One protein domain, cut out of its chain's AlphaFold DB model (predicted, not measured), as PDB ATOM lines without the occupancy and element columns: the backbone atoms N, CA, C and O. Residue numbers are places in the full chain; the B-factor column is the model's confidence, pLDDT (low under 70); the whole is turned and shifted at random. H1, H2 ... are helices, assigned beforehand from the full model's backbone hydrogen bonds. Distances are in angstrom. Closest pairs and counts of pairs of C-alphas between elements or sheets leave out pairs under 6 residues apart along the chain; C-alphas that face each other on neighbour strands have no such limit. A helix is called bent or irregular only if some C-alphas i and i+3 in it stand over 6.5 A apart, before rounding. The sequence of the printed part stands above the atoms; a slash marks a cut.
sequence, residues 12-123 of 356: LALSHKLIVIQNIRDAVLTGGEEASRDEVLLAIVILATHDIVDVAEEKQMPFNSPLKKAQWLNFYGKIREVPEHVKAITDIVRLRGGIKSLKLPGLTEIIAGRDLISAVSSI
ATOM      1  N   LEU A  12      27.577   9.475  -1.533       80.69
ATOM      2  CA  LEU A  12      26.773   9.041  -2.676       80.69
ATOM      3  C   LEU A  12      26.424   7.541  -2.630       80.69
ATOM      4  O   LEU A  12      25.307   7.154  -2.954       80.69
ATOM      5  N   ALA A  13      27.359   6.678  -2.222       77.44
ATOM      6  CA  ALA A  13      27.070   5.250  -2.076       77.44
ATOM      7  C   ALA A  13      26.064   4.998  -0.944       77.44
ATOM      8  O   ALA A  13      25.144   4.197  -1.101       77.44
ATOM      9  N   LEU A  14      26.208   5.712   0.175       81.00
ATOM     10  CA  LEU A  14      25.289   5.625   1.308       81.00
ATOM     11  C   LEU A  14      23.892   6.151   0.955       81.00
ATOM     12  O   LEU A  14      22.909   5.510   1.317       81.00
ATOM     13  N   SER A  15      23.780   7.257   0.207       85.69
ATOM     14  CA  SER A  15      22.472   7.766  -0.229       85.69
ATOM     15  C   SER A  15      21.751   6.773  -1.144       85.69
ATOM     16  O   SER A  15      20.572   6.502  -0.934       85.69
ATOM     17  N   HIS A  16      22.458   6.148  -2.092       85.06
ATOM     18  CA  HIS A  16      21.881   5.089  -2.921       85.06
ATOM     19  C   HIS A  16      21.477   3.860  -2.099       85.06
ATOM     20  O   HIS A  16      20.377   3.350  -2.295       85.06
ATOM     21  N   LYS A  17      22.311   3.405  -1.151       84.31
ATOM     22  CA  LYS A  17      21.954   2.295  -0.247       84.31
ATOM     23  C   LYS A  17      20.661   2.593   0.518       84.31
ATOM     24  O   LYS A  17      19.787   1.735   0.570       84.31
ATOM     25  N   LEU A  18      20.517   3.804   1.063       86.81
ATOM     26  CA  LEU A  18      19.313   4.220   1.789       86.81
ATOM     27  C   LEU A  18      18.066   4.209   0.899       86.81
ATOM     28  O   LEU A  18      17.047   3.663   1.313       86.81
ATOM     29  N   ILE A  19      18.158   4.739  -0.324       89.25
ATOM     30  CA  ILE A  19      17.048   4.723  -1.293       89.25
ATOM     31  C   ILE A  19      16.637   3.282  -1.618       89.25
ATOM     32  O   ILE A  19      15.452   2.958  -1.630       89.25
ATOM     33  N   VAL A  20      17.604   2.388  -1.846       87.56
ATOM     34  CA  VAL A  20      17.309   0.976  -2.129       87.56
ATOM     35  C   VAL A  20      16.651   0.300  -0.921       87.56
ATOM     36  O   VAL A  20      15.670  -0.416  -1.099       87.56
ATOM     37  N   ILE A  21      17.129   0.553   0.302       87.19
ATOM     38  CA  ILE A  21      16.519   0.019   1.533       87.19
ATOM     39  C   ILE A  21      15.078   0.521   1.700       87.19
ATOM     40  O   ILE A  21      14.207  -0.270   2.058       87.19
ATOM     41  N   GLN A  22      14.812   1.802   1.425       88.38
ATOM     42  CA  GLN A  22      13.460   2.372   1.460       88.38
ATOM     43  C   GLN A  22      12.544   1.677   0.448       88.38
ATOM     44  O   GLN A  22      11.508   1.152   0.834       88.38
ATOM     45  N   ASN A  23      12.984   1.548  -0.806       87.88
ATOM     46  CA  ASN A  23      12.203   0.877  -1.847       87.88
ATOM     47  C   ASN A  23      11.941  -0.607  -1.531       87.88
ATOM     48  O   ASN A  23      10.843  -1.100  -1.775       87.88
ATOM     49  N   ILE A  24      12.924  -1.327  -0.971       85.75
ATOM     50  CA  ILE A  24      12.730  -2.719  -0.525       85.75
ATOM     51  C   ILE A  24      11.704  -2.769   0.603       85.75
ATOM     52  O   ILE A  24      10.821  -3.624   0.586       85.75
ATOM     53  N   ARG A  25      11.802  -1.863   1.582       85.69
ATOM     54  CA  ARG A  25      10.855  -1.795   2.697       85.69
ATOM     55  C   ARG A  25       9.436  -1.558   2.194       85.69
ATOM     56  O   ARG A  25       8.540  -2.286   2.604       85.69
ATOM     57  N   ASP A  26       9.249  -0.596   1.301       86.81
ATOM     58  CA  ASP A  26       7.938  -0.256   0.750       86.81
ATOM     59  C   ASP A  26       7.362  -1.415  -0.072       86.81
ATOM     60  O   ASP A  26       6.196  -1.769   0.100       86.81
ATOM     61  N   ALA A  27       8.188  -2.087  -0.883       83.94
ATOM     62  CA  ALA A  27       7.779  -3.284  -1.619       83.94
ATOM     63  C   ALA A  27       7.351  -4.427  -0.679       83.94
ATOM     64  O   ALA A  27       6.322  -5.064  -0.906       83.94
ATOM     65  N   VAL A  28       8.096  -4.660   0.409       80.31
ATOM     66  CA  VAL A  28       7.766  -5.682   1.418       80.31
ATOM     67  C   VAL A  28       6.492  -5.325   2.190       80.31
ATOM     68  O   VAL A  28       5.664  -6.204   2.420       80.31
ATOM     69  N   LEU A  29       6.307  -4.054   2.564       83.56
ATOM     70  CA  LEU A  29       5.118  -3.570   3.278       83.56
ATOM     71  C   LEU A  29       3.855  -3.598   2.411       83.56
ATOM     72  O   LEU A  29       2.774  -3.874   2.926       83.56
ATOM     73  N   THR A  30       3.989  -3.340   1.109       81.25
ATOM     74  CA  THR A  30       2.882  -3.436   0.143       81.25
ATOM     75  C   THR A  30       2.387  -4.884   0.007       81.25
ATOM     76  O   THR A  30       1.199  -5.118  -0.211       81.25
ATOM     77  N   GLY A  31       3.275  -5.862   0.217       74.56
ATOM     78  CA  GLY A  31       2.948  -7.285   0.239       74.56
ATOM     79  C   GLY A  31       2.591  -7.865  -1.136       74.56
ATOM     80  O   GLY A  31       2.722  -7.220  -2.176       74.56
ATOM     81  N   GLY A  32       2.164  -9.131  -1.149       76.31
ATOM     82  CA  GLY A  32       1.667  -9.801  -2.358       76.31
ATOM     83  C   GLY A  32       2.719 -10.012  -3.458       76.31
ATOM     84  O   GLY A  32       3.832 -10.480  -3.195       76.31
ATOM     85  N   GLU A  33       2.342  -9.710  -4.707       73.00
ATOM     86  CA  GLU A  33       3.205  -9.883  -5.886       73.00
ATOM     87  C   GLU A  33       4.421  -8.948  -5.872       73.00
ATOM     88  O   GLU A  33       5.497  -9.367  -6.295       73.00
ATOM     89  N   GLU A  34       4.292  -7.731  -5.331       73.25
ATOM     90  CA  GLU A  34       5.342  -6.702  -5.379       73.25
ATOM     91  C   GLU A  34       6.556  -7.073  -4.513       73.25
ATOM     92  O   GLU A  34       7.698  -7.023  -4.970       73.25
ATOM     93  N   ALA A  35       6.308  -7.564  -3.293       71.88
ATOM     94  CA  ALA A  35       7.338  -8.131  -2.418       71.88
ATOM     95  C   ALA A  35       8.007  -9.379  -3.025       71.88
ATOM     96  O   ALA A  35       9.137  -9.733  -2.687       71.88
ATOM     97  N   SER A  36       7.296 -10.047  -3.935       74.75
ATOM     98  CA  SER A  36       7.706 -11.283  -4.587       74.75
ATOM     99  C   SER A  36       8.287 -11.036  -5.977       74.75
ATOM    100  O   SER A  36       8.272 -11.957  -6.788       74.75
ATOM    101  N   ARG A  37       8.780  -9.835  -6.290       85.81
ATOM    102  CA  ARG A  37       9.456  -9.528  -7.559       85.81
ATOM    103  C   ARG A  37      10.930  -9.935  -7.518       85.81
ATOM    104  O   ARG A  37      11.598  -9.840  -6.490       85.81
ATOM    105  N   ASP A  38      11.462 -10.397  -8.648       89.19
ATOM    106  CA  ASP A  38      12.872 -10.806  -8.735       89.19
ATOM    107  C   ASP A  38      13.832  -9.628  -8.564       89.19
ATOM    108  O   ASP A  38      14.938  -9.790  -8.053       89.19
ATOM    109  N   GLU A  39      13.394  -8.437  -8.954       89.06
ATOM    110  CA  GLU A  39      14.115  -7.179  -8.816       89.06
ATOM    111  C   GLU A  39      14.363  -6.832  -7.342       89.06
ATOM    112  O   GLU A  39      15.449  -6.361  -7.000       89.06
ATOM    113  N   VAL A  40      13.402  -7.129  -6.458       85.94
ATOM    114  CA  VAL A  40      13.550  -6.942  -5.005       85.94
ATOM    115  C   VAL A  40      14.617  -7.892  -4.461       85.94
ATOM    116  O   VAL A  40      15.514  -7.467  -3.734       85.94
ATOM    117  N   LEU A  41      14.589  -9.164  -4.872       86.38
ATOM    118  CA  LEU A  41      15.612 -10.138  -4.481       86.38
ATOM    119  C   LEU A  41      17.003  -9.753  -5.007       86.38
ATOM    120  O   LEU A  41      17.986  -9.845  -4.271       86.38
ATOM    121  N   LEU A  42      17.095  -9.287  -6.255       88.25
ATOM    122  CA  LEU A  42      18.341  -8.777  -6.823       88.25
ATOM    123  C   LEU A  42      18.875  -7.591  -6.008       88.25
ATOM    124  O   LEU A  42      20.065  -7.556  -5.697       88.25
ATOM    125  N   ALA A  43      18.010  -6.650  -5.626       87.06
ATOM    126  CA  ALA A  43      18.393  -5.504  -4.808       87.06
ATOM    127  C   ALA A  43      18.934  -5.933  -3.434       87.06
ATOM    128  O   ALA A  43      19.976  -5.434  -3.007       87.06
ATOM    129  N   ILE A  44      18.296  -6.913  -2.782       83.94
ATOM    130  CA  ILE A  44      18.772  -7.494  -1.516       83.94
ATOM    131  C   ILE A  44      20.155  -8.135  -1.695       83.94
ATOM    132  O   ILE A  44      21.059  -7.874  -0.904       83.94
ATOM    133  N   VAL A  45      20.360  -8.927  -2.755       83.44
ATOM    134  CA  VAL A  45      21.659  -9.566  -3.050       83.44
ATOM    135  C   VAL A  45      22.755  -8.520  -3.289       83.44
ATOM    136  O   VAL A  45      23.880  -8.667  -2.804       83.44
ATOM    137  N   ILE A  46      22.440  -7.441  -4.010       81.75
ATOM    138  CA  ILE A  46      23.379  -6.340  -4.250       81.75
ATOM    139  C   ILE A  46      23.727  -5.641  -2.933       81.75
ATOM    140  O   ILE A  46      24.907  -5.447  -2.652       81.75
ATOM    141  N   LEU A  47      22.745  -5.307  -2.093       80.06
ATOM    142  CA  LEU A  47      23.010  -4.683  -0.794       80.06
ATOM    143  C   LEU A  47      23.884  -5.573   0.097       80.06
ATOM    144  O   LEU A  47      24.887  -5.103   0.631       80.06
ATOM    145  N   ALA A  48      23.570  -6.868   0.157       76.75
ATOM    146  CA  ALA A  48      24.299  -7.859   0.945       76.75
ATOM    147  C   ALA A  48      25.778  -8.008   0.550       76.75
ATOM    148  O   ALA A  48      26.573  -8.527   1.330       76.75
ATOM    149  N   THR A  49      26.148  -7.597  -0.666       71.19
ATOM    150  CA  THR A  49      27.526  -7.675  -1.172       71.19
ATOM    151  C   THR A  49      28.303  -6.364  -1.026       71.19
ATOM    152  O   THR A  49      29.504  -6.347  -1.265       71.19
ATOM    153  N   HIS A  50      27.670  -5.264  -0.604       69.25
ATOM    154  CA  HIS A  50      28.297  -3.935  -0.552       69.25
ATOM    155  C   HIS A  50      28.667  -3.457   0.862       69.25
ATOM    156  O   HIS A  50      29.000  -2.279   1.021       69.25
ATOM    157  N   ASP A  51      28.604  -4.312   1.887       62.47
ATOM    158  CA  ASP A  51      28.793  -3.887   3.283       62.47
ATOM    159  C   ASP A  51      30.262  -3.791   3.720       62.47
ATOM    160  O   ASP A  51      30.682  -2.728   4.177       62.47
ATOM    161  N   ILE A  52      31.069  -4.849   3.569       60.12
ATOM    162  CA  ILE A  52      32.447  -4.867   4.092       60.12
ATOM    163  C   ILE A  52      33.398  -5.477   3.059       60.12
ATOM    164  O   ILE A  52      33.334  -6.672   2.771       60.12
ATOM    165  N   VAL A  53      34.314  -4.656   2.536       60.84
ATOM    166  CA  VAL A  53      35.453  -5.113   1.728       60.84
ATOM    167  C   VAL A  53      36.714  -4.992   2.566       60.84
ATOM    168  O   VAL A  53      37.099  -3.886   2.946       60.84
ATOM    169  N   ASP A  54      37.372  -6.118   2.829       57.84
ATOM    170  CA  ASP A  54      38.705  -6.112   3.429       57.84
ATOM    171  C   ASP A  54      39.711  -5.706   2.339       57.84
ATOM    172  O   ASP A  54      40.049  -6.490   1.449       57.84
ATOM    173  N   VAL A  55      40.146  -4.442   2.355       55.09
ATOM    174  CA  VAL A  55      41.128  -3.898   1.392       55.09
ATOM    175  C   VAL A  55      42.568  -4.137   1.871       55.09
ATOM    176  O   VAL A  55      43.488  -3.489   1.385       55.09
ATOM    177  N   ALA A  56      42.786  -5.049   2.825       54.16
ATOM    178  CA  ALA A  56      44.132  -5.393   3.270       54.16
ATOM    179  C   ALA A  56      45.018  -5.756   2.062       54.16
ATOM    180  O   ALA A  56      44.580  -6.462   1.144       54.16
ATOM    181  N   GLU A  57      46.240  -5.216   2.043       51.84
ATOM    182  CA  GLU A  57      47.220  -5.496   0.996       51.84
ATOM    183  C   GLU A  57      47.439  -7.010   0.906       51.84
ATOM    184  O   GLU A  57      47.668  -7.689   1.911       51.84
ATOM    185  N   GLU A  58      47.311  -7.559  -0.304       55.31
ATOM    186  CA  GLU A  58      47.594  -8.973  -0.530       55.31
ATOM    187  C   GLU A  58      49.087  -9.196  -0.254       55.31
ATOM    188  O   GLU A  58      49.939  -8.600  -0.916       55.31
ATOM    189  N   LYS A  59      49.400 -10.066   0.718       60.12
ATOM    190  CA  LYS A  59      50.733 -10.676   0.850       60.12
ATOM    191  C   LYS A  59      51.155 -11.309  -0.486       60.12
ATOM    192  O   LYS A  59      50.331 -11.492  -1.386       60.12
ATOM    193  N   GLN A  60      52.429 -11.679  -0.602       67.81
ATOM    194  CA  GLN A  60      52.955 -12.366  -1.778       67.81
ATOM    195  C   GLN A  60      52.030 -13.521  -2.199       67.81
ATOM    196  O   GLN A  60      51.724 -14.428  -1.424       67.81
ATOM    197  N   MET A  61      51.523 -13.447  -3.430       76.06
ATOM    198  CA  MET A  61      50.556 -14.414  -3.938       76.06
ATOM    199  C   MET A  61      51.291 -15.704  -4.332       76.06
ATOM    200  O   MET A  61      52.181 -15.638  -5.180       76.06
ATOM    201  N   PRO A  62      50.914 -16.876  -3.784       85.00
ATOM    202  CA  PRO A  62      51.590 -18.138  -4.101       85.00
ATOM    203  C   PRO A  62      51.408 -18.570  -5.563       85.00
ATOM    204  O   PRO A  62      52.250 -19.275  -6.112       85.00
ATOM    205  N   PHE A  63      50.322 -18.128  -6.203       89.88
ATOM    206  CA  PHE A  63      49.954 -18.483  -7.571       89.88
ATOM    207  C   PHE A  63      49.761 -17.235  -8.438       89.88
ATOM    208  O   PHE A  63      49.199 -16.231  -7.989       89.88
ATOM    209  N   ASN A  64      50.153 -17.317  -9.712       88.00
ATOM    210  CA  ASN A  64      49.913 -16.262 -10.697       88.00
ATOM    211  C   ASN A  64      48.638 -16.531 -11.513       88.00
ATOM    212  O   ASN A  64      48.688 -16.812 -12.709       88.00
ATOM    213  N   SER A  65      47.485 -16.493 -10.845       87.56
ATOM    214  CA  SER A  65      46.210 -16.922 -11.425       87.56
ATOM    215  C   SER A  65      45.779 -16.093 -12.649       87.56
ATOM    216  O   SER A  65      45.516 -14.885 -12.514       87.56
ATOM    217  N   PRO A  66      45.608 -16.709 -13.834       85.56
ATOM    218  CA  PRO A  66      45.029 -16.049 -14.992       85.56
ATOM    219  C   PRO A  66      43.550 -15.762 -14.744       85.56
ATOM    220  O   PRO A  66      42.877 -16.415 -13.951       85.56
ATOM    221  N   LEU A  67      43.012 -14.758 -15.435       87.44
ATOM    222  CA  LEU A  67      41.581 -14.429 -15.390       87.44
ATOM    223  C   LEU A  67      41.021 -14.160 -13.974       87.44
ATOM    224  O   LEU A  67      39.805 -14.203 -13.785       87.44
ATOM    225  N   LYS A  68      41.863 -13.799 -12.990       83.69
ATOM    226  CA  LYS A  68      41.426 -13.398 -11.634       83.69
ATOM    227  C   LYS A  68      40.471 -12.202 -11.610       83.69
ATOM    228  O   LYS A  68      39.632 -12.076 -10.727       83.69
ATOM    229  N   LYS A  69      40.560 -11.337 -12.626       84.50
ATOM    230  CA  LYS A  69      39.644 -10.200 -12.829       84.50
ATOM    231  C   LYS A  69      38.330 -10.590 -13.520       84.50
ATOM    232  O   LYS A  69      37.372  -9.818 -13.502       84.50
ATOM    233  N   ALA A  70      38.267 -11.763 -14.152       83.12
ATOM    234  CA  ALA A  70      37.047 -12.238 -14.794       83.12
ATOM    235  C   ALA A  70      35.990 -12.562 -13.728       83.12
ATOM    236  O   ALA A  70      36.328 -13.091 -12.673       83.12
ATOM    237  N   GLN A  71      34.723 -12.223 -13.999       79.62
ATOM    238  CA  GLN A  71      33.619 -12.233 -13.017       79.62
ATOM    239  C   GLN A  71      33.876 -11.389 -11.758       79.62
ATOM    240  O   GLN A  71      33.146 -11.534 -10.784       79.62
ATOM    241  N   TRP A  72      34.901 -10.528 -11.760       79.56
ATOM    242  CA  TRP A  72      35.292  -9.738 -10.592       79.56
ATOM    243  C   TRP A  72      35.547 -10.620  -9.355       79.56
ATOM    244  O   TRP A  72      35.297 -10.201  -8.229       79.56
ATOM    245  N   LEU A  73      36.058 -11.847  -9.544       81.75
ATOM    246  CA  LEU A  73      36.394 -12.749  -8.431       81.75
ATOM    247  C   LEU A  73      37.432 -12.133  -7.488       81.75
ATOM    248  O   LEU A  73      37.379 -12.337  -6.277       81.75
ATOM    249  N   ASN A  74      38.327 -11.311  -8.040       77.06
ATOM    250  CA  ASN A  74      39.292 -10.538  -7.272       77.06
ATOM    251  C   ASN A  74      38.656  -9.513  -6.309       77.06
ATOM    252  O   ASN A  74      39.319  -8.994  -5.413       77.06
ATOM    253  N   PHE A  75      37.394  -9.167  -6.548       76.88
ATOM    254  CA  PHE A  75      36.624  -8.227  -5.754       76.88
ATOM    255  C   PHE A  75      35.633  -8.967  -4.851       76.88
ATOM    256  O   PHE A  75      35.714  -8.847  -3.632       76.88
ATOM    257  N   TYR A  76      34.761  -9.798  -5.433       77.62
ATOM    258  CA  TYR A  76      33.733 -10.530  -4.689       77.62
ATOM    259  C   TYR A  76      34.303 -11.541  -3.691       77.62
ATOM    260  O   TYR A  76      33.680 -11.775  -2.664       77.62
ATOM    261  N   GLY A  77      35.512 -12.062  -3.919       75.69
ATOM    262  CA  GLY A  77      36.212 -12.897  -2.938       75.69
ATOM    263  C   GLY A  77      36.647 -12.182  -1.656       75.69
ATOM    264  O   GLY A  77      36.945 -12.831  -0.663       75.69
ATOM    265  N   LYS A  78      36.694 -10.843  -1.653       75.62
ATOM    266  CA  LYS A  78      37.090 -10.038  -0.481       75.62
ATOM    267  C   LYS A  78      35.905  -9.547   0.345       75.62
ATOM    268  O   LYS A  78      36.108  -8.906   1.376       75.62
ATOM    269  N   ILE A  79      34.688  -9.783  -0.134       74.56
ATOM    270  CA  ILE A  79      33.477  -9.314   0.524       74.56
ATOM    271  C   ILE A  79      33.172 -10.253   1.685       74.56
ATOM    272  O   ILE A  79      33.019 -11.458   1.492       74.56
ATOM    273  N   ARG A  80      33.076  -9.697   2.896       70.81
ATOM    274  CA  ARG A  80      32.585 -10.456   4.048       70.81
ATOM    275  C   ARG A  80      31.068 -10.508   3.986       70.81
ATOM    276  O   ARG A  80      30.406  -9.473   3.968       70.81
ATOM    277  N   GLU A  81      30.528 -11.717   3.958       69.56
ATOM    278  CA  GLU A  81      29.088 -11.913   4.017       69.56
ATOM    279  C   GLU A  81      28.584 -11.728   5.451       69.56
ATOM    280  O   GLU A  81      29.155 -12.258   6.403       69.56
ATOM    281  N   VAL A  82      27.490 -10.983   5.594       74.00
ATOM    282  CA  VAL A  82      26.742 -10.868   6.848       74.00
ATOM    283  C   VAL A  82      25.753 -12.042   6.909       74.00
ATOM    284  O   VAL A  82      24.927 -12.161   5.993       74.00
ATOM    285  N   PRO A  83      25.824 -12.928   7.922       74.62
ATOM    286  CA  PRO A  83      24.998 -14.137   7.994       74.62
ATOM    287  C   PRO A  83      23.493 -13.869   7.887       74.62
ATOM    288  O   PRO A  83      22.767 -14.637   7.257       74.62
ATOM    289  N   GLU A  84      23.027 -12.758   8.447       76.69
ATOM    290  CA  GLU A  84      21.634 -12.320   8.415       76.69
ATOM    291  C   GLU A  84      21.165 -12.049   6.981       76.69
ATOM    292  O   GLU A  84      20.081 -12.491   6.596       76.69
ATOM    293  N   HIS A  85      22.001 -11.402   6.160       77.19
ATOM    294  CA  HIS A  85      21.695 -11.149   4.749       77.19
ATOM    295  C   HIS A  85      21.698 -12.442   3.931       77.19
ATOM    296  O   HIS A  85      20.829 -12.635   3.083       77.19
ATOM    297  N   VAL A  86      22.653 -13.344   4.193       77.31
ATOM    298  CA  VAL A  86      22.710 -14.668   3.543       77.31
ATOM    299  C   VAL A  86      21.426 -15.440   3.837       77.31
ATOM    300  O   VAL A  86      20.760 -15.907   2.915       77.31
ATOM    301  N   LYS A  87      21.051 -15.516   5.119       77.94
ATOM    302  CA  LYS A  87      19.841 -16.196   5.574       77.94
ATOM    303  C   LYS A  87      18.592 -15.591   4.939       77.94
ATOM    304  O   LYS A  87      17.778 -16.339   4.407       77.94
ATOM    305  N   ALA A  88      18.471 -14.263   4.921       78.00
ATOM    306  CA  ALA A  88      17.341 -13.580   4.296       78.00
ATOM    307  C   ALA A  88      17.199 -13.942   2.807       78.00
ATOM    308  O   ALA A  88      16.102 -14.264   2.354       78.00
ATOM    309  N   ILE A  89      18.303 -13.960   2.051       81.19
ATOM    310  CA  ILE A  89      18.298 -14.374   0.638       81.19
ATOM    311  C   ILE A  89      17.824 -15.828   0.504       81.19
ATOM    312  O   ILE A  89      16.956 -16.116  -0.324       81.19
ATOM    313  N   THR A  90      18.361 -16.743   1.314       80.44
ATOM    314  CA  THR A  90      17.974 -18.162   1.292       80.44
ATOM    315  C   THR A  90      16.495 -18.360   1.628       80.44
ATOM    316  O   THR A  90      15.808 -19.107   0.926       80.44
ATOM    317  N   ASP A  91      15.994 -17.678   2.655       80.50
ATOM    318  CA  ASP A  91      14.604 -17.768   3.100       80.50
ATOM    319  C   ASP A  91      13.648 -17.226   2.027       80.50
ATOM    320  O   ASP A  91      12.669 -17.892   1.689       80.50
ATOM    321  N   ILE A  92      13.969 -16.088   1.399       79.81
ATOM    322  CA  ILE A  92      13.166 -15.518   0.304       79.81
ATOM    323  C   ILE A  92      13.132 -16.459  -0.905       79.81
ATOM    324  O   ILE A  92      12.064 -16.710  -1.465       79.81
ATOM    325  N   VAL A  93      14.275 -17.022  -1.312       83.94
ATOM    326  CA  VAL A  93      14.323 -17.990  -2.421       83.94
ATOM    327  C   VAL A  93      13.475 -19.222  -2.101       83.94
ATOM    328  O   VAL A  93      12.741 -19.704  -2.965       83.94
ATOM    329  N   ARG A  94      13.536 -19.727  -0.864       83.38
ATOM    330  CA  ARG A  94      12.738 -20.879  -0.425       83.38
ATOM    331  C   ARG A  94      11.242 -20.569  -0.440       83.38
ATOM    332  O   ARG A  94      10.482 -21.358  -0.997       83.38
ATOM    333  N   LEU A  95      10.832 -19.425   0.106       79.75
ATOM    334  CA  LEU A  95       9.433 -18.979   0.125       79.75
ATOM    335  C   LEU A  95       8.846 -18.842  -1.282       79.75
ATOM    336  O   LEU A  95       7.660 -19.080  -1.484       79.75
ATOM    337  N   ARG A  96       9.679 -18.525  -2.275       81.38
ATOM    338  CA  ARG A  96       9.260 -18.389  -3.675       81.38
ATOM    339  C   ARG A  96       9.238 -19.717  -4.439       81.38
ATOM    340  O   ARG A  96       9.097 -19.700  -5.655       81.38
ATOM    341  N   GLY A  97       9.374 -20.863  -3.771       80.75
ATOM    342  CA  GLY A  97       9.364 -22.183  -4.419       80.75
ATOM    343  C   GLY A  97      10.733 -22.642  -4.936       80.75
ATOM    344  O   GLY A  97      10.817 -23.572  -5.738       80.75
ATOM    345  N   GLY A  98      11.815 -22.013  -4.469       84.88
ATOM    346  CA  GLY A  98      13.194 -22.399  -4.758       84.88
ATOM    347  C   GLY A  98      13.813 -21.694  -5.968       84.88
ATOM    348  O   GLY A  98      13.180 -20.939  -6.689       84.88
ATOM    349  N   ILE A  99      15.095 -21.971  -6.225       83.00
ATOM    350  CA  ILE A  99      15.908 -21.239  -7.217       83.00
ATOM    351  C   ILE A  99      15.364 -21.304  -8.659       83.00
ATOM    352  O   ILE A  99      15.681 -20.446  -9.479       83.00
ATOM    353  N   LYS A 100      14.562 -22.332  -8.975       84.19
ATOM    354  CA  LYS A 100      13.972 -22.561 -10.304       84.19
ATOM    355  C   LYS A 100      12.753 -21.678 -10.585       84.19
ATOM    356  O   LYS A 100      12.342 -21.605 -11.737       84.19
ATOM    357  N   SER A 101      12.166 -21.043  -9.568       86.88
ATOM    358  CA  SER A 101      11.001 -20.169  -9.743       86.88
ATOM    359  C   SER A 101      11.362 -18.750 -10.187       86.88
ATOM    360  O   SER A 101      10.485 -18.004 -10.624       86.88
ATOM    361  N   LEU A 102      12.645 -18.386 -10.094       86.88
ATOM    362  CA  LEU A 102      13.160 -17.082 -10.496       86.88
ATOM    363  C   LEU A 102      13.062 -16.926 -12.020       86.88
ATOM    364  O   LEU A 102      13.500 -17.793 -12.777       86.88
ATOM    365  N   LYS A 103      12.487 -15.810 -12.469       88.94
ATOM    366  CA  LYS A 103      12.209 -15.490 -13.877       88.94
ATOM    367  C   LYS A 103      13.231 -14.518 -14.464       88.94
ATOM    368  O   LYS A 103      13.473 -14.553 -15.670       88.94
ATOM    369  N   LEU A 104      13.840 -13.669 -13.636       89.12
ATOM    370  CA  LEU A 104      14.814 -12.666 -14.044       89.12
ATOM    371  C   LEU A 104      16.074 -13.349 -14.595       89.12
ATOM    372  O   LEU A 104      16.777 -14.047 -13.849       89.12
ATOM    373  N   PRO A 105      16.401 -13.143 -15.883       87.12
ATOM    374  CA  PRO A 105      17.563 -13.770 -16.491       87.12
ATOM    375  C   PRO A 105      18.855 -13.411 -15.751       87.12
ATOM    376  O   PRO A 105      19.154 -12.242 -15.525       87.12
ATOM    377  N   GLY A 106      19.647 -14.423 -15.393       83.81
ATOM    378  CA  GLY A 106      20.931 -14.239 -14.714       83.81
ATOM    379  C   GLY A 106      20.858 -14.194 -13.186       83.81
ATOM    380  O   GLY A 106      21.893 -14.366 -12.546       83.81
ATOM    381  N   LEU A 107      19.678 -14.012 -12.580       86.62
ATOM    382  CA  LEU A 107      19.556 -13.930 -11.119       86.62
ATOM    383  C   LEU A 107      19.955 -15.243 -10.435       86.62
ATOM    384  O   LEU A 107      20.690 -15.230  -9.447       86.62
ATOM    385  N   THR A 108      19.543 -16.381 -10.998       85.56
ATOM    386  CA  THR A 108      19.973 -17.708 -10.536       85.56
ATOM    387  C   THR A 108      21.495 -17.843 -10.570       85.56
ATOM    388  O   THR A 108      22.087 -18.318  -9.605       85.56
ATOM    389  N   GLU A 109      22.149 -17.405 -11.649       84.25
ATOM    390  CA  GLU A 109      23.607 -17.442 -11.771       84.25
ATOM    391  C   GLU A 109      24.315 -16.511 -10.785       84.25
ATOM    392  O   GLU A 109      25.378 -16.873 -10.287       84.25
ATOM    393  N   ILE A 110      23.740 -15.344 -10.478       85.75
ATOM    394  CA  ILE A 110      24.285 -14.416  -9.477       85.75
ATOM    395  C   ILE A 110      24.227 -15.049  -8.084       85.75
ATOM    396  O   ILE A 110      25.251 -15.124  -7.405       85.75
ATOM    397  N   ILE A 111      23.055 -15.545  -7.674       85.81
ATOM    398  CA  ILE A 111      22.857 -16.166  -6.354       85.81
ATOM    399  C   ILE A 111      23.773 -17.378  -6.197       85.81
ATOM    400  O   ILE A 111      24.449 -17.534  -5.184       85.81
ATOM    401  N   ALA A 112      23.833 -18.222  -7.221       85.81
ATOM    402  CA  ALA A 112      24.608 -19.444  -7.166       85.81
ATOM    403  C   ALA A 112      26.125 -19.203  -7.309       85.81
ATOM    404  O   ALA A 112      26.927 -19.940  -6.741       85.81
ATOM    405  N   GLY A 113      26.537 -18.153  -8.026       86.69
ATOM    406  CA  GLY A 113      27.927 -17.698  -8.055       86.69
ATOM    407  C   GLY A 113      28.388 -17.168  -6.697       86.69
ATOM    408  O   GLY A 113      29.493 -17.490  -6.267       86.69
ATOM    409  N   ARG A 114      27.529 -16.413  -5.998       85.94
ATOM    410  CA  ARG A 114      27.773 -15.952  -4.623       85.94
ATOM    411  C   ARG A 114      27.917 -17.125  -3.655       85.94
ATOM    412  O   ARG A 114      28.909 -17.193  -2.941       85.94
ATOM    413  N   ASP A 115      26.971 -18.064  -3.681       86.50
ATOM    414  CA  ASP A 115      27.019 -19.287  -2.869       86.50
ATOM    415  C   ASP A 115      28.322 -20.069  -3.091       86.50
ATOM    416  O   ASP A 115      28.971 -20.472  -2.131       86.50
ATOM    417  N   LEU A 116      28.779 -20.197  -4.342       89.88
ATOM    418  CA  LEU A 116      30.053 -20.854  -4.637       89.88
ATOM    419  C   LEU A 116      31.267 -20.086  -4.092       89.88
ATOM    420  O   LEU A 116      32.190 -20.710  -3.576       89.88
ATOM    421  N   ILE A 117      31.291 -18.753  -4.202       88.25
ATOM    422  CA  ILE A 117      32.367 -17.929  -3.625       88.25
ATOM    423  C   ILE A 117      32.419 -18.119  -2.106       88.25
ATOM    424  O   ILE A 117      33.502 -18.337  -1.558       88.25
ATOM    425  N   SER A 118      31.261 -18.075  -1.446       86.38
ATOM    426  CA  SER A 118      31.130 -18.316  -0.006       86.38
ATOM    427  C   SER A 118      31.642 -19.714   0.361       86.38
ATOM    428  O   SER A 118      32.567 -19.836   1.161       86.38
ATOM    429  N   ALA A 119      31.173 -20.752  -0.340       89.81
ATOM    430  CA  ALA A 119      31.570 -22.145  -0.139       89.81
ATOM    431  C   ALA A 119      33.080 -22.387  -0.306       89.81
ATOM    432  O   ALA A 119      33.696 -23.070   0.511       89.81
ATOM    433  N   VAL A 120      33.708 -21.798  -1.330       91.06
ATOM    434  CA  VAL A 120      35.169 -21.862  -1.523       91.06
ATOM    435  C   VAL A 120      35.899 -21.164  -0.374       91.06
ATOM    436  O   VAL A 120      36.907 -21.674   0.111       91.06
ATOM    437  N   SER A 121      35.380 -20.028   0.091       86.25
ATOM    438  CA  SER A 121      36.001 -19.232   1.156       86.25
ATOM    439  C   SER A 121      35.907 -19.908   2.529       86.25
ATOM    440  O   SER A 121      36.816 -19.768   3.343       86.25
ATOM    441  N   SER A 122      34.842 -20.671   2.786       87.25
ATOM    442  CA  SER A 122      34.653 -21.450   4.019       87.25
ATOM    443  C   SER A 122      35.078 -22.918   3.912       87.25
ATOM    444  O   SER A 122      34.977 -23.647   4.895       87.25
ATOM    445  N   ILE A 123      35.548 -23.365   2.741       91.38
ATOM    446  CA  ILE A 123      35.894 -24.768   2.453       91.38
ATOM    447  C   ILE A 123      34.716 -25.695   2.810       91.38
ATOM    448  O   ILE A 123      34.850 -26.661   3.564       91.38
TER     449      ILE A 123
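What this domain is: This is residues 12 to 123 of the 356 residues of an uncharacterized protein of Hyaloscypha variabilis F (UniProt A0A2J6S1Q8). The longest helix, H1, passes slantwise over one side of helix H3, while H5 and H6 lie on the other side of H3, leaving H3 in the middle of a small helical body. The tiny helix H2 sits at the corner where the chain turns from H1 into H3; near the opposite end a long loop runs out, with residues 57 to 70 sticking out, and folds back through the short helix H4. The printed part has 112 residues with six named helices, H1 to H6 in chain order, and no named strand; its class is all helix. It is only just compact, close to loose, with a radius of gyration of the C-alphas of 15.8 A, and spans 51 by 34 by 23 A.

Where its parts are: H1, residues 12 to 30, is 27.1 A long and begins with C-alpha 12 at (26.773, 9.041, -2.676). H2 has residues 32 to 35. H3, residues 38 to 49, is 16.8 A long, with C-alpha 38 at (12.872, -10.806, -8.735). H4, residues 70 to 76, is irregular: C-alphas 71 and 74 are 8.2 A apart. H5, residues 83 to 95, measures 18.1 A. H6, residues 107 to 122, measures 22.7 A and ends with C-alpha 122 at (34.653, -21.450, 4.019).

How they stand to each other: H1 touches H3, the hub, at a steep tilt of 40 degrees, opposite ways; their closest C-alphas, those of Ile 24 and Val 40, are 6.2 A apart. H1 touches H2 with residues 24 to 29 alone, closest at the C-alphas of Val 28 and Ala 35, 4.6 A. H2 and H3 meet only through their link. H5 touches H3 at a shallow tilt of 16 degrees, opposite ways, with the C-alphas of Ala 48 and His 85 closest at 5.7 A. H6 only just touches H3, with 3 pairs of C-alphas within 8 A and with its residues 107 to 111 alone; the closest are those of Leu 42 and Leu 107, 6.8 A, at a shallow tilt of 26 degrees, the same way. With two of these three tilts shallow, the packing is only just mostly aligned. H5 and H6 are near each other. H4 is close to H6 but not clearly touching, the closest C-alphas being those of Tyr 76 and Ile 117, 7.6 A. H1 is apart from H4, H5 and H6. In H1, H3, H5 and H6 every O i to N i+4 pair is within hydrogen-bond range; H4 has 1 of 3, beside 2 of 4 O i to N i+3 pairs, and H2 is too short for an O i to N i+4 pair.

The domain as a whole: The two C-alphas farthest apart, those of Gly 32 and Gln 60, are 51.4 A apart. Without residues 57 to 70, which stand free, the body spans 42 by 34 by 23 A. The links H3 to H4, 20 residues, and H5 to H6, 11 residues, are long. The printed part has no cut. Its mean pLDDT is 80.5, and residues 50 to 60 and residue 81 are under 70.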